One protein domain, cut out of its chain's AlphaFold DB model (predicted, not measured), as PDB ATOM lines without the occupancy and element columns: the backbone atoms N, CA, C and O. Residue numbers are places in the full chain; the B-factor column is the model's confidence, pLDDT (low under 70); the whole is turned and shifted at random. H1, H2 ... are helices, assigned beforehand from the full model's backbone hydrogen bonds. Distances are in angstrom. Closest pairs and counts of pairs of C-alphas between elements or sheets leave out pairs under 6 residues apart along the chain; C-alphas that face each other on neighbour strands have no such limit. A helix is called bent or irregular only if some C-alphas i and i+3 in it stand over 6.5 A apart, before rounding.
ATOM      1  N   PHE A  18      59.111   8.085  32.168       94.44
ATOM      2  CA  PHE A  18      59.768   8.804  31.082       94.44
ATOM      3  C   PHE A  18      60.850   8.005  30.356       94.44
ATOM      4  O   PHE A  18      61.301   8.416  29.294       94.44
ATOM      5  N   ARG A  19      61.250   6.848  30.893       92.88
ATOM      6  CA  ARG A  19      62.271   5.975  30.306       92.88
ATOM      7  C   ARG A  19      61.726   4.599  29.910       92.88
ATOM      8  O   ARG A  19      62.520   3.704  29.642       92.88
ATOM      9  N   LYS A  20      60.401   4.416  29.887       92.25
ATOM     10  CA  LYS A  20      59.751   3.180  29.422       92.25
ATOM     11  C   LYS A  20      59.641   3.197  27.895       92.25
ATOM     12  O   LYS A  20      58.741   3.872  27.387       92.25
ATOM     13  N   PRO A  21      60.561   2.549  27.152       92.31
ATOM     14  CA  PRO A  21      60.593   2.646  25.694       92.31
ATOM     15  C   PRO A  21      59.269   2.216  25.061       92.31
ATOM     16  O   PRO A  21      58.845   2.829  24.090       92.31
ATOM     17  N   GLU A  22      58.560   1.270  25.673       95.06
ATOM     18  CA  GLU A  22      57.323   0.693  25.155       95.06
ATOM     19  C   GLU A  22      56.236   1.757  24.938       95.06
ATOM     20  O   GLU A  22      55.527   1.723  23.932       95.06
ATOM     21  N   ILE A  23      56.131   2.744  25.839       95.31
ATOM     22  CA  ILE A  23      55.156   3.844  25.734       95.31
ATOM     23  C   ILE A  23      55.490   4.727  24.525       95.31
ATOM     24  O   ILE A  23      54.631   5.025  23.693       95.31
ATOM     25  N   TYR A  24      56.752   5.138  24.415       96.75
ATOM     26  CA  TYR A  24      57.186   6.133  23.436       96.75
ATOM     27  C   TYR A  24      57.395   5.551  22.037       96.75
ATOM     28  O   TYR A  24      57.124   6.222  21.043       96.75
ATOM     29  N   GLU A  25      57.848   4.302  21.938       97.25
ATOM     30  CA  GLU A  25      57.929   3.563  20.678       97.25
ATOM     31  C   GLU A  25      56.539   3.282  20.119       97.25
ATOM     32  O   GLU A  25      56.321   3.473  18.924       97.25
ATOM     33  N   THR A  26      55.578   2.928  20.976       98.38
ATOM     34  CA  THR A  26      54.181   2.775  20.553       98.38
ATOM     35  C   THR A  26      53.611   4.097  20.044       98.38
ATOM     36  O   THR A  26      52.990   4.113  18.981       98.38
ATOM     37  N   ALA A  27      53.860   5.211  20.743       98.19
ATOM     38  CA  ALA A  27      53.425   6.536  20.303       98.19
ATOM     39  C   ALA A  27      54.042   6.935  18.951       98.19
ATOM     40  O   ALA A  27      53.316   7.384  18.064       98.19
ATOM     41  N   ARG A  28      55.357   6.721  18.764       98.44
ATOM     42  CA  ARG A  28      56.041   6.942  17.476       98.44
ATOM     43  C   ARG A  28      55.432   6.102  16.368       98.44
ATOM     44  O   ARG A  28      55.032   6.660  15.356       98.44
ATOM     45  N   ARG A  29      55.304   4.791  16.586       98.56
ATOM     46  CA  ARG A  29      54.751   3.876  15.585       98.56
ATOM     47  C   ARG A  29      53.344   4.299  15.180       98.56
ATOM     48  O   ARG A  29      53.080   4.424  13.996       98.56
ATOM     49  N   LEU A  30      52.460   4.576  16.141       98.69
ATOM     50  CA  LEU A  30      51.095   5.011  15.838       98.69
ATOM     51  C   LEU A  30      51.074   6.308  15.018       98.69
ATOM     52  O   LEU A  30      50.379   6.386  14.010       98.69
ATOM     53  N   ARG A  31      51.848   7.314  15.437       98.69
ATOM     54  CA  ARG A  31      51.963   8.588  14.722       98.69
ATOM     55  C   ARG A  31      52.451   8.384  13.287       98.69
ATOM     56  O   ARG A  31      51.893   8.977  12.368       98.69
ATOM     57  N   ASP A  32      53.493   7.579  13.115       98.62
ATOM     58  CA  ASP A  32      54.133   7.362  11.821       98.62
ATOM     59  C   ASP A  32      53.204   6.583  10.881       98.62
ATOM     60  O   ASP A  32      53.023   6.999   9.743       98.62
ATOM     61  N   GLU A  33      52.524   5.537  11.360       98.62
ATOM     62  CA  GLU A  33      51.522   4.799  10.574       98.62
ATOM     63  C   GLU A  33      50.352   5.697  10.134       98.62
ATOM     64  O   GLU A  33      49.948   5.665   8.969       98.62
ATOM     65  N   ILE A  34      49.836   6.554  11.025       98.44
ATOM     66  CA  ILE A  34      48.761   7.505  10.691       98.44
ATOM     67  C   ILE A  34      49.217   8.492   9.606       98.44
ATOM     68  O   ILE A  34      48.501   8.686   8.625       98.44
ATOM     69  N   ARG A  35      50.409   9.090   9.754       98.06
ATOM     70  CA  ARG A  35      50.948  10.068   8.788       98.06
ATOM     71  C   ARG A  35      51.287   9.433   7.445       98.06
ATOM     72  O   ARG A  35      50.929   9.969   6.402       98.06
ATOM     73  N   ASN A  36      51.971   8.292   7.459       98.38
ATOM     74  CA  ASN A  36      52.441   7.631   6.240       98.38
ATOM     75  C   ASN A  36      51.276   7.116   5.388       98.38
ATOM     76  O   ASN A  36      51.351   7.153   4.162       98.38
ATOM     77  N   SER A  37      50.187   6.680   6.028       98.38
ATOM     78  CA  SER A  37      48.944   6.304   5.343       98.38
ATOM     79  C   SER A  37      48.068   7.501   4.950       98.38
ATOM     80  O   SER A  37      47.052   7.306   4.285       98.38
ATOM     81  N   GLN A  38      48.439   8.726   5.346       97.88
ATOM     82  CA  GLN A  38      47.636   9.950   5.202       97.88
ATOM     83  C   GLN A  38      46.238   9.839   5.834       97.88
ATOM     84  O   GLN A  38      45.292  10.529   5.436       97.88
ATOM     85  N   LEU A  39      46.087   8.958   6.826       97.44
ATOM     86  CA  LEU A  39      44.819   8.743   7.512       97.44
ATOM     87  C   LEU A  39      44.382  10.004   8.269       97.44
ATOM     88  O   LEU A  39      43.191  10.306   8.336       97.44
ATOM     89  N   ASP A  40      45.341  10.767   8.793       97.12
ATOM     90  CA  ASP A  40      45.109  12.072   9.407       97.12
ATOM     91  C   ASP A  40      44.477  13.081   8.446       97.12
ATOM     92  O   ASP A  40      43.493  13.742   8.794       97.12
ATOM     93  N   VAL A  41      44.991  13.159   7.220       95.38
ATOM     94  CA  VAL A  41      44.448  14.023   6.166       95.38
ATOM     95  C   VAL A  41      43.034  13.584   5.792       95.38
ATOM     96  O   VAL A  41      42.107  14.399   5.798       95.38
ATOM     97  N   PHE A  42      42.851  12.291   5.515       95.50
ATOM     98  CA  PHE A  42      41.567  11.734   5.090       95.50
ATOM     99  C   PHE A  42      40.460  11.960   6.126       95.50
ATOM    100  O   PHE A  42      39.387  12.469   5.797       95.50
ATOM    101  N   LEU A  43      40.723  11.632   7.393       95.56
ATOM    102  CA  LEU A  43      39.736  11.761   8.464       95.56
ATOM    103  C   LEU A  43      39.429  13.222   8.805       95.56
ATOM    104  O   LEU A  43      38.267  13.556   9.046       95.56
ATOM    105  N   SER A  44      40.431  14.106   8.755       93.62
ATOM    106  CA  SER A  44      40.216  15.547   8.940       93.62
ATOM    107  C   SER A  44      39.338  16.125   7.827       93.62
ATOM    108  O   SER A  44      38.403  16.880   8.098       93.62
ATOM    109  N   MET A  45      39.586  15.728   6.575       93.00
ATOM    110  CA  MET A  45      38.786  16.140   5.421       93.00
ATOM    111  C   MET A  45      37.336  15.656   5.541       93.00
ATOM    112  O   MET A  45      36.417  16.464   5.385       93.00
ATOM    113  N   ILE A  46      37.111  14.371   5.840       92.94
ATOM    114  CA  ILE A  46      35.754  13.821   5.989       92.94
ATOM    115  C   ILE A  46      34.988  14.548   7.093       92.94
ATOM    116  O   ILE A  46      33.826  14.910   6.901       92.94
ATOM    117  N   ALA A  47      35.631  14.782   8.236       91.00
ATOM    118  CA  ALA A  47      34.996  15.422   9.378       91.00
ATOM    119  C   ALA A  47      34.730  16.924   9.164       91.00
ATOM    120  O   ALA A  47      33.762  17.450   9.720       91.00
ATOM    121  N   GLY A  48      35.579  17.612   8.391       88.06
ATOM    122  CA  GLY A  48      35.485  19.052   8.128       88.06
ATOM    123  C   GLY A  48      34.550  19.436   6.978       88.06
ATOM    124  O   GLY A  48      33.918  20.485   7.037       88.06
ATOM    125  N   SER A  49      34.436  18.590   5.951       87.38
ATOM    126  CA  SER A  49      33.582  18.829   4.772       87.38
ATOM    127  C   SER A  49      32.185  18.210   4.876       87.38
ATOM    128  O   SER A  49      31.391  18.319   3.946       87.38
ATOM    129  N   ASP A  50      31.898  17.516   5.979       86.31
ATOM    130  CA  ASP A  50      30.724  16.657   6.139       86.31
ATOM    131  C   ASP A  50      30.540  15.628   5.002       86.31
ATOM    132  O   ASP A  50      29.428  15.159   4.755       86.31
ATOM    133  N   ALA A  51      31.624  15.214   4.331       89.06
ATOM    134  CA  ALA A  51      31.580  14.197   3.272       89.06
ATOM    135  C   ALA A  51      31.007  12.850   3.758       89.06
ATOM    136  O   ALA A  51      30.490  12.062   2.965       89.06
ATOM    137  N   TRP A  52      31.024  12.609   5.075       91.56
ATOM    138  CA  TRP A  52      30.353  11.470   5.698       91.56
ATOM    139  C   TRP A  52      28.837  11.447   5.439       91.56
ATOM    140  O   TRP A  52      28.264  10.364   5.471       91.56
ATOM    141  N   LYS A  53      28.181  12.581   5.137       93.69
ATOM    142  CA  LYS A  53      26.748  12.624   4.780       93.69
ATOM    143  C   LYS A  53      26.465  11.853   3.497       93.69
ATOM    144  O   LYS A  53      25.525  11.069   3.445       93.69
ATOM    145  N   ALA A  54      27.321  12.009   2.485       92.38
ATOM    146  CA  ALA A  54      27.202  11.261   1.235       92.38
ATOM    147  C   ALA A  54      27.388   9.752   1.464       92.38
ATOM    148  O   ALA A  54      26.668   8.943   0.882       92.38
ATOM    149  N   ILE A  55      28.310   9.377   2.357       92.44
ATOM    150  CA  ILE A  55      28.514   7.982   2.762       92.44
ATOM    151  C   ILE A  55      27.277   7.461   3.507       92.44
ATOM    152  O   ILE A  55      26.788   6.385   3.184       92.44
ATOM    153  N   ALA A  56      26.731   8.226   4.454       95.75
ATOM    154  CA  ALA A  56      25.523   7.854   5.187       95.75
ATOM    155  C   ALA A  56      24.334   7.638   4.239       95.75
ATOM    156  O   ALA A  56      23.686   6.596   4.308       95.75
ATOM    157  N   ALA A  57      24.108   8.565   3.304       94.81
ATOM    158  CA  ALA A  57      23.061   8.453   2.293       94.81
ATOM    159  C   ALA A  57      23.250   7.215   1.400       94.81
ATOM    160  O   ALA A  57      22.296   6.476   1.171       94.81
ATOM    161  N   HIS A  58      24.481   6.949   0.945       94.00
ATOM    162  CA  HIS A  58      24.805   5.755   0.157       94.00
ATOM    163  C   HIS A  58      24.521   4.454   0.918       94.00
ATOM    164  O   HIS A  58      24.019   3.493   0.340       94.00
ATOM    165  N   LEU A  59      24.819   4.432   2.218       95.56
ATOM    166  CA  LEU A  59      24.608   3.276   3.087       95.56
ATOM    167  C   LEU A  59      23.168   3.166   3.619       95.56
ATOM    168  O   LEU A  59      22.868   2.220   4.342       95.56
ATOM    169  N   GLY A  60      22.284   4.123   3.309       96.31
ATOM    170  CA  GLY A  60      20.943   4.201   3.899       96.31
ATOM    171  C   GLY A  60      20.956   4.401   5.420       96.31
ATOM    172  O   GLY A  60      19.999   4.040   6.103       96.31
ATOM    173  N   ALA A  61      22.051   4.933   5.964       95.94
ATOM    174  CA  ALA A  61      22.236   5.156   7.389       95.94
ATOM    175  C   ALA A  61      21.639   6.500   7.827       95.94
ATOM    176  O   ALA A  61      21.563   7.459   7.056       95.94
ATOM    177  N   ASN A  62      21.270   6.599   9.104       96.50
ATOM    178  CA  ASN A  62      20.890   7.879   9.687       96.50
ATOM    179  C   ASN A  62      22.108   8.816   9.746       96.50
ATOM    180  O   ASN A  62      23.098   8.507  10.409       96.50
ATOM    181  N   GLU A  63      22.020   9.977   9.092       93.50
ATOM    182  CA  GLU A  63      23.110  10.957   9.033       93.50
ATOM    183  C   GLU A  63      23.588  11.410  10.416       93.50
ATOM    184  O   GLU A  63      24.789  11.417  10.685       93.50
ATOM    185  N   ALA A  64      22.667  11.770  11.312       91.69
ATOM    186  CA  ALA A  64      23.029  12.268  12.634       91.69
ATOM    187  C   ALA A  64      23.763  11.197  13.449       91.69
ATOM    188  O   ALA A  64      24.743  11.500  14.127       91.69
ATOM    189  N   GLU A  65      23.326   9.939  13.362       94.06
ATOM    190  CA  GLU A  65      23.991   8.839  14.054       94.06
ATOM    191  C   GLU A  65      25.350   8.514  13.444       94.06
ATOM    192  O   GLU A  65      26.326   8.386  14.184       94.06
ATOM    193  N   PHE A  66      25.423   8.452  12.113       94.38
ATOM    194  CA  PHE A  66      26.642   8.130  11.381       94.38
ATOM    195  C   PHE A  66      27.721   9.201  11.580       94.38
ATOM    196  O   PHE A  66      28.880   8.885  11.855       94.38
ATOM    197  N   GLY A  67      27.337  10.480  11.541       93.31
ATOM    198  CA  GLY A  67      28.235  11.615  11.747       93.31
ATOM    199  C   GLY A  67      28.915  11.629  13.120       93.31
ATOM    200  O   GLY A  67      30.046  12.110  13.230       93.31
ATOM    201  N   ARG A  68      28.307  11.037  14.164       94.56
ATOM    202  CA  ARG A  68      28.929  10.930  15.503       94.56
ATOM    203  C   ARG A  68      30.242  10.147  15.484       94.56
ATOM    204  O   ARG A  68      31.117  10.445  16.292       94.56
ATOM    205  N   HIS A  69      30.406   9.201  14.560       94.00
ATOM    206  CA  HIS A  69      31.659   8.458  14.405       94.00
ATOM    207  C   HIS A  69      32.792   9.323  13.839       94.00
ATOM    208  O   HIS A  69      33.956   9.057  14.122       94.00
ATOM    209  N   PHE A  70      32.461  10.371  13.075       94.00
ATOM    210  CA  PHE A  70      33.443  11.224  12.403       94.00
ATOM    211  C   PHE A  70      33.711  12.542  13.130       94.00
ATOM    212  O   PHE A  70      34.799  13.101  13.001       94.00
ATOM    213  N   ALA A  71      32.757  13.028  13.929       91.44
ATOM    214  CA  ALA A  71      32.881  14.287  14.660       91.44
ATOM    215  C   ALA A  71      34.175  14.416  15.501       91.44
ATOM    216  O   ALA A  71      34.786  15.487  15.453       91.44
ATOM    217  N   PRO A  72      34.668  13.374  16.210       94.69
ATOM    218  CA  PRO A  72      35.911  13.474  16.980       94.69
ATOM    219  C   PRO A  72      37.153  13.781  16.134       94.69
ATOM    220  O   PRO A  72      38.079  14.422  16.633       94.69
ATOM    221  N   PHE A  73      37.177  13.389  14.854       95.50
ATOM    222  CA  PHE A  73      38.330  13.614  13.976       95.50
ATOM    223  C   PHE A  73      38.527  15.080  13.582       95.50
ATOM    224  O   PHE A  73      39.576  15.430  13.053       95.50
ATOM    225  N   ARG A  74      37.601  15.980  13.937       92.50
ATOM    226  CA  ARG A  74      37.866  17.429  13.890       92.50
ATOM    227  C   ARG A  74      39.029  17.838  14.802       92.50
ATOM    228  O   ARG A  74      39.695  18.829  14.532       92.50
ATOM    229  N   ASN A  75      39.304  17.051  15.844       95.44
ATOM    230  CA  ASN A  75      40.416  17.263  16.771       95.44
ATOM    231  C   ASN A  75      41.683  16.484  16.387       95.44
ATOM    232  O   ASN A  75      42.639  16.449  17.162       95.44
ATOM    233  N   LEU A  76      41.707  15.836  15.217       95.94
ATOM    234  CA  LEU A  76      42.816  14.981  14.807       95.94
ATOM    235  C   LEU A  76      44.163  15.720  14.720       95.94
ATOM    236  O   LEU A  76      45.135  15.162  15.227       95.94
ATOM    237  N   PRO A  77      44.253  16.975  14.231       95.31
ATOM    238  CA  PRO A  77      45.500  17.740  14.309       95.31
ATOM    239  C   PRO A  77      46.035  17.861  15.744       95.31
ATOM    240  O   PRO A  77      47.198  17.564  15.998       95.31
ATOM    241  N   GLY A  78      45.163  18.173  16.709       97.19
ATOM    242  CA  GLY A  78      45.543  18.255  18.122       97.19
ATOM    243  C   GLY A  78      45.960  16.905  18.718       97.19
ATOM    244  O   GLY A  78      46.868  16.845  19.545       97.19
ATOM    245  N   PHE A  79      45.349  15.800  18.280       97.75
ATOM    246  CA  PHE A  79      45.797  14.456  18.655       97.75
ATOM    247  C   PHE A  79      47.204  14.151  18.117       97.75
ATOM    248  O   PHE A  79      48.034  13.605  18.846       97.75
ATOM    249  N   MET A  80      47.498  14.543  16.875       98.31
ATOM    250  CA  MET A  80      48.832  14.382  16.287       98.31
ATOM    251  C   MET A  80      49.883  15.221  17.027       98.31
ATOM    252  O   MET A  80      50.964  14.708  17.328       98.31
ATOM    253  N   ASP A  81      49.548  16.456  17.407       98.12
ATOM    254  CA  ASP A  81      50.410  17.307  18.235       98.12
ATOM    255  C   ASP A  81      50.661  16.693  19.619       98.12
ATOM    256  O   ASP A  81      51.784  16.726  20.129       98.12
ATOM    257  N   MET A  82      49.638  16.079  20.223       98.06
ATOM    258  CA  MET A  82      49.771  15.367  21.494       98.06
ATOM    259  C   MET A  82      50.711  14.160  21.374       98.06
ATOM    260  O   MET A  82      51.529  13.951  22.270       98.06
ATOM    261  N   LEU A  83      50.636  13.382  20.285       98.25
ATOM    262  CA  LEU A  83      51.578  12.286  20.034       98.25
ATOM    263  C   LEU A  83      53.012  12.813  19.912       98.25
ATOM    264  O   LEU A  83      53.913  12.272  20.550       98.25
ATOM    265  N   ASP A  84      53.229  13.895  19.163       97.44
ATOM    266  CA  ASP A  84      54.551  14.520  19.052       97.44
ATOM    267  C   ASP A  84      55.065  15.046  20.397       97.44
ATOM    268  O   ASP A  84      56.235  14.845  20.736       97.44
ATOM    269  N   ALA A  85      54.205  15.684  21.192       96.62
ATOM    270  CA  ALA A  85      54.546  16.150  22.530       96.62
ATOM    271  C   ALA A  85      54.904  14.981  23.459       96.62
ATOM    272  O   ALA A  85      55.927  15.034  24.141       96.62
ATOM    273  N   LEU A  86      54.118  13.900  23.441       96.75
ATOM    274  CA  LEU A  86      54.396  12.689  24.210       96.75
ATOM    275  C   LEU A  86      55.757  12.103  23.829       96.75
ATOM    276  O   LEU A  86      56.562  11.812  24.704       96.75
ATOM    277  N   ILE A  87      56.056  11.984  22.535       96.50
ATOM    278  CA  ILE A  87      57.335  11.453  22.047       96.50
ATOM    279  C   ILE A  87      58.515  12.302  22.538       96.50
ATOM    280  O   ILE A  87      59.527  11.748  22.970       96.50
ATOM    281  N   LYS A  88      58.378  13.634  22.532       94.94
ATOM    282  CA  LYS A  88      59.404  14.565  23.033       94.94
ATOM    283  C   LYS A  88      59.656  14.445  24.538       94.94
ATOM    284  O   LYS A  88      60.735  14.806  24.995       94.94
ATOM    285  N   LEU A  89      58.700  13.934  25.319       95.50
ATOM    286  CA  LEU A  89      58.883  13.736  26.760       95.50
ATOM    287  C   LEU A  89      59.835  12.584  27.105       95.50
ATOM    288  O   LEU A  89      60.281  12.517  28.252       95.50
ATOM    289  N   GLN A  90      60.147  11.694  26.157       95.25
ATOM    290  CA  GLN A  90      60.993  10.535  26.418       95.25
ATOM    291  C   GLN A  90      62.402  10.934  26.877       95.25
ATOM    292  O   GLN A  90      63.123  11.658  26.191       95.25
ATOM    293  N   CYS A  91      62.841  10.348  27.987       94.44
ATOM    294  CA  CYS A  91      64.239  10.322  28.397       94.44
ATOM    295  C   CYS A  91      64.984   9.187  27.681       94.44
ATOM    296  O   CYS A  91      64.571   8.028  27.748       94.44
TER     297      CYS A  91
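AT A GLANCE: This is residues 18 to 91 of the 178 residues of an uncharacterized protein of Desulfovibrio sp. X2 (UniProt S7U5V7). Picture a long, narrow loop of helices: H1 and H2 meet near their ends in an open V, the longest helix, H5, runs back across the mouth of that V, and the short H3 and H4 make a small head at one end. The first and last printed residues come back near each other at the opposite end from the head, their C-alphas 5.4 A apart. The printed part has 74 residues, with five named helices in the order H1, H2, H3, H4, H5 and no named strand, and its class is all helix. It is loose, with a radius of gyration of the C-alphas of 15.6 A, and its outline is a rod spanning 49 by 20 by 17 A.

HOW THE PARTS SIT: Begin with H5, residues 71 to 88, which has a kink of 45 degrees near residue 78. H5 is irregular, C-alphas 74 and 77 being 7.7 A apart, and its line is a rough one. With residues 80 to 87 alone it touches H1, residues 21 to 36, and H1 touches H5 with residues 24 to 31 alone. Look there for the closest C-alphas, those of Tyr 24 and Ile 87, 5.5 A apart; the two helices run opposite ways at a steep tilt of 47 degrees. With residues 71 to 77 alone H5 touches H2, residues 39 to 49, closest at the C-alphas of Ala 47 and Arg 74, 5.7 A. These two run opposite ways at a shallow tilt of 34 degrees, only just short of steep. H1 and H2 are close but not clearly touching, with the C-alphas of Ile 34 and Asp 40 closest at 6.0 A, and run the same way at a steep tilt of 59 degrees. Farther along, H3, residues 52 to 58, is about perpendicular to H2, at 80 degrees, and close to it but not clearly touching: the closest C-alphas are those of Ile 46 and Trp 52, 5.9 A apart. H3 touches H4, residues 63 to 67, closest at the C-alphas of Ala 56 and Glu 63, 5.5 A. H4 and H5 meet only through their link, and H3 and H5 are apart. On the backbone, every O i to N i+4 pair is within hydrogen-bond range in H1, H2, H3 and H4, against 10 of 14 in H5.

IN THESE COORDINATES: Find C-alpha 71 at (32.881, 14.287, 14.660); from there H5 runs 27.8 A to C-alpha 88 at (59.404, 14.565, 23.033). H1 starts at C-alpha 21, at (60.593, 2.646, 25.694), and covers 21.7 A to C-alpha 36. H2 measures 15.3 A from C-alpha 39 to C-alpha 49. H3 has seven residues and H4 five.

THE WHOLE: The C-alphas farthest apart are those of Gly 60 and Cys 91, at 50.1 A. The printed part has no cut, and the four links between the helices are tight. The mean pLDDT of the printed part is 95.2, and no printed residue is under 70.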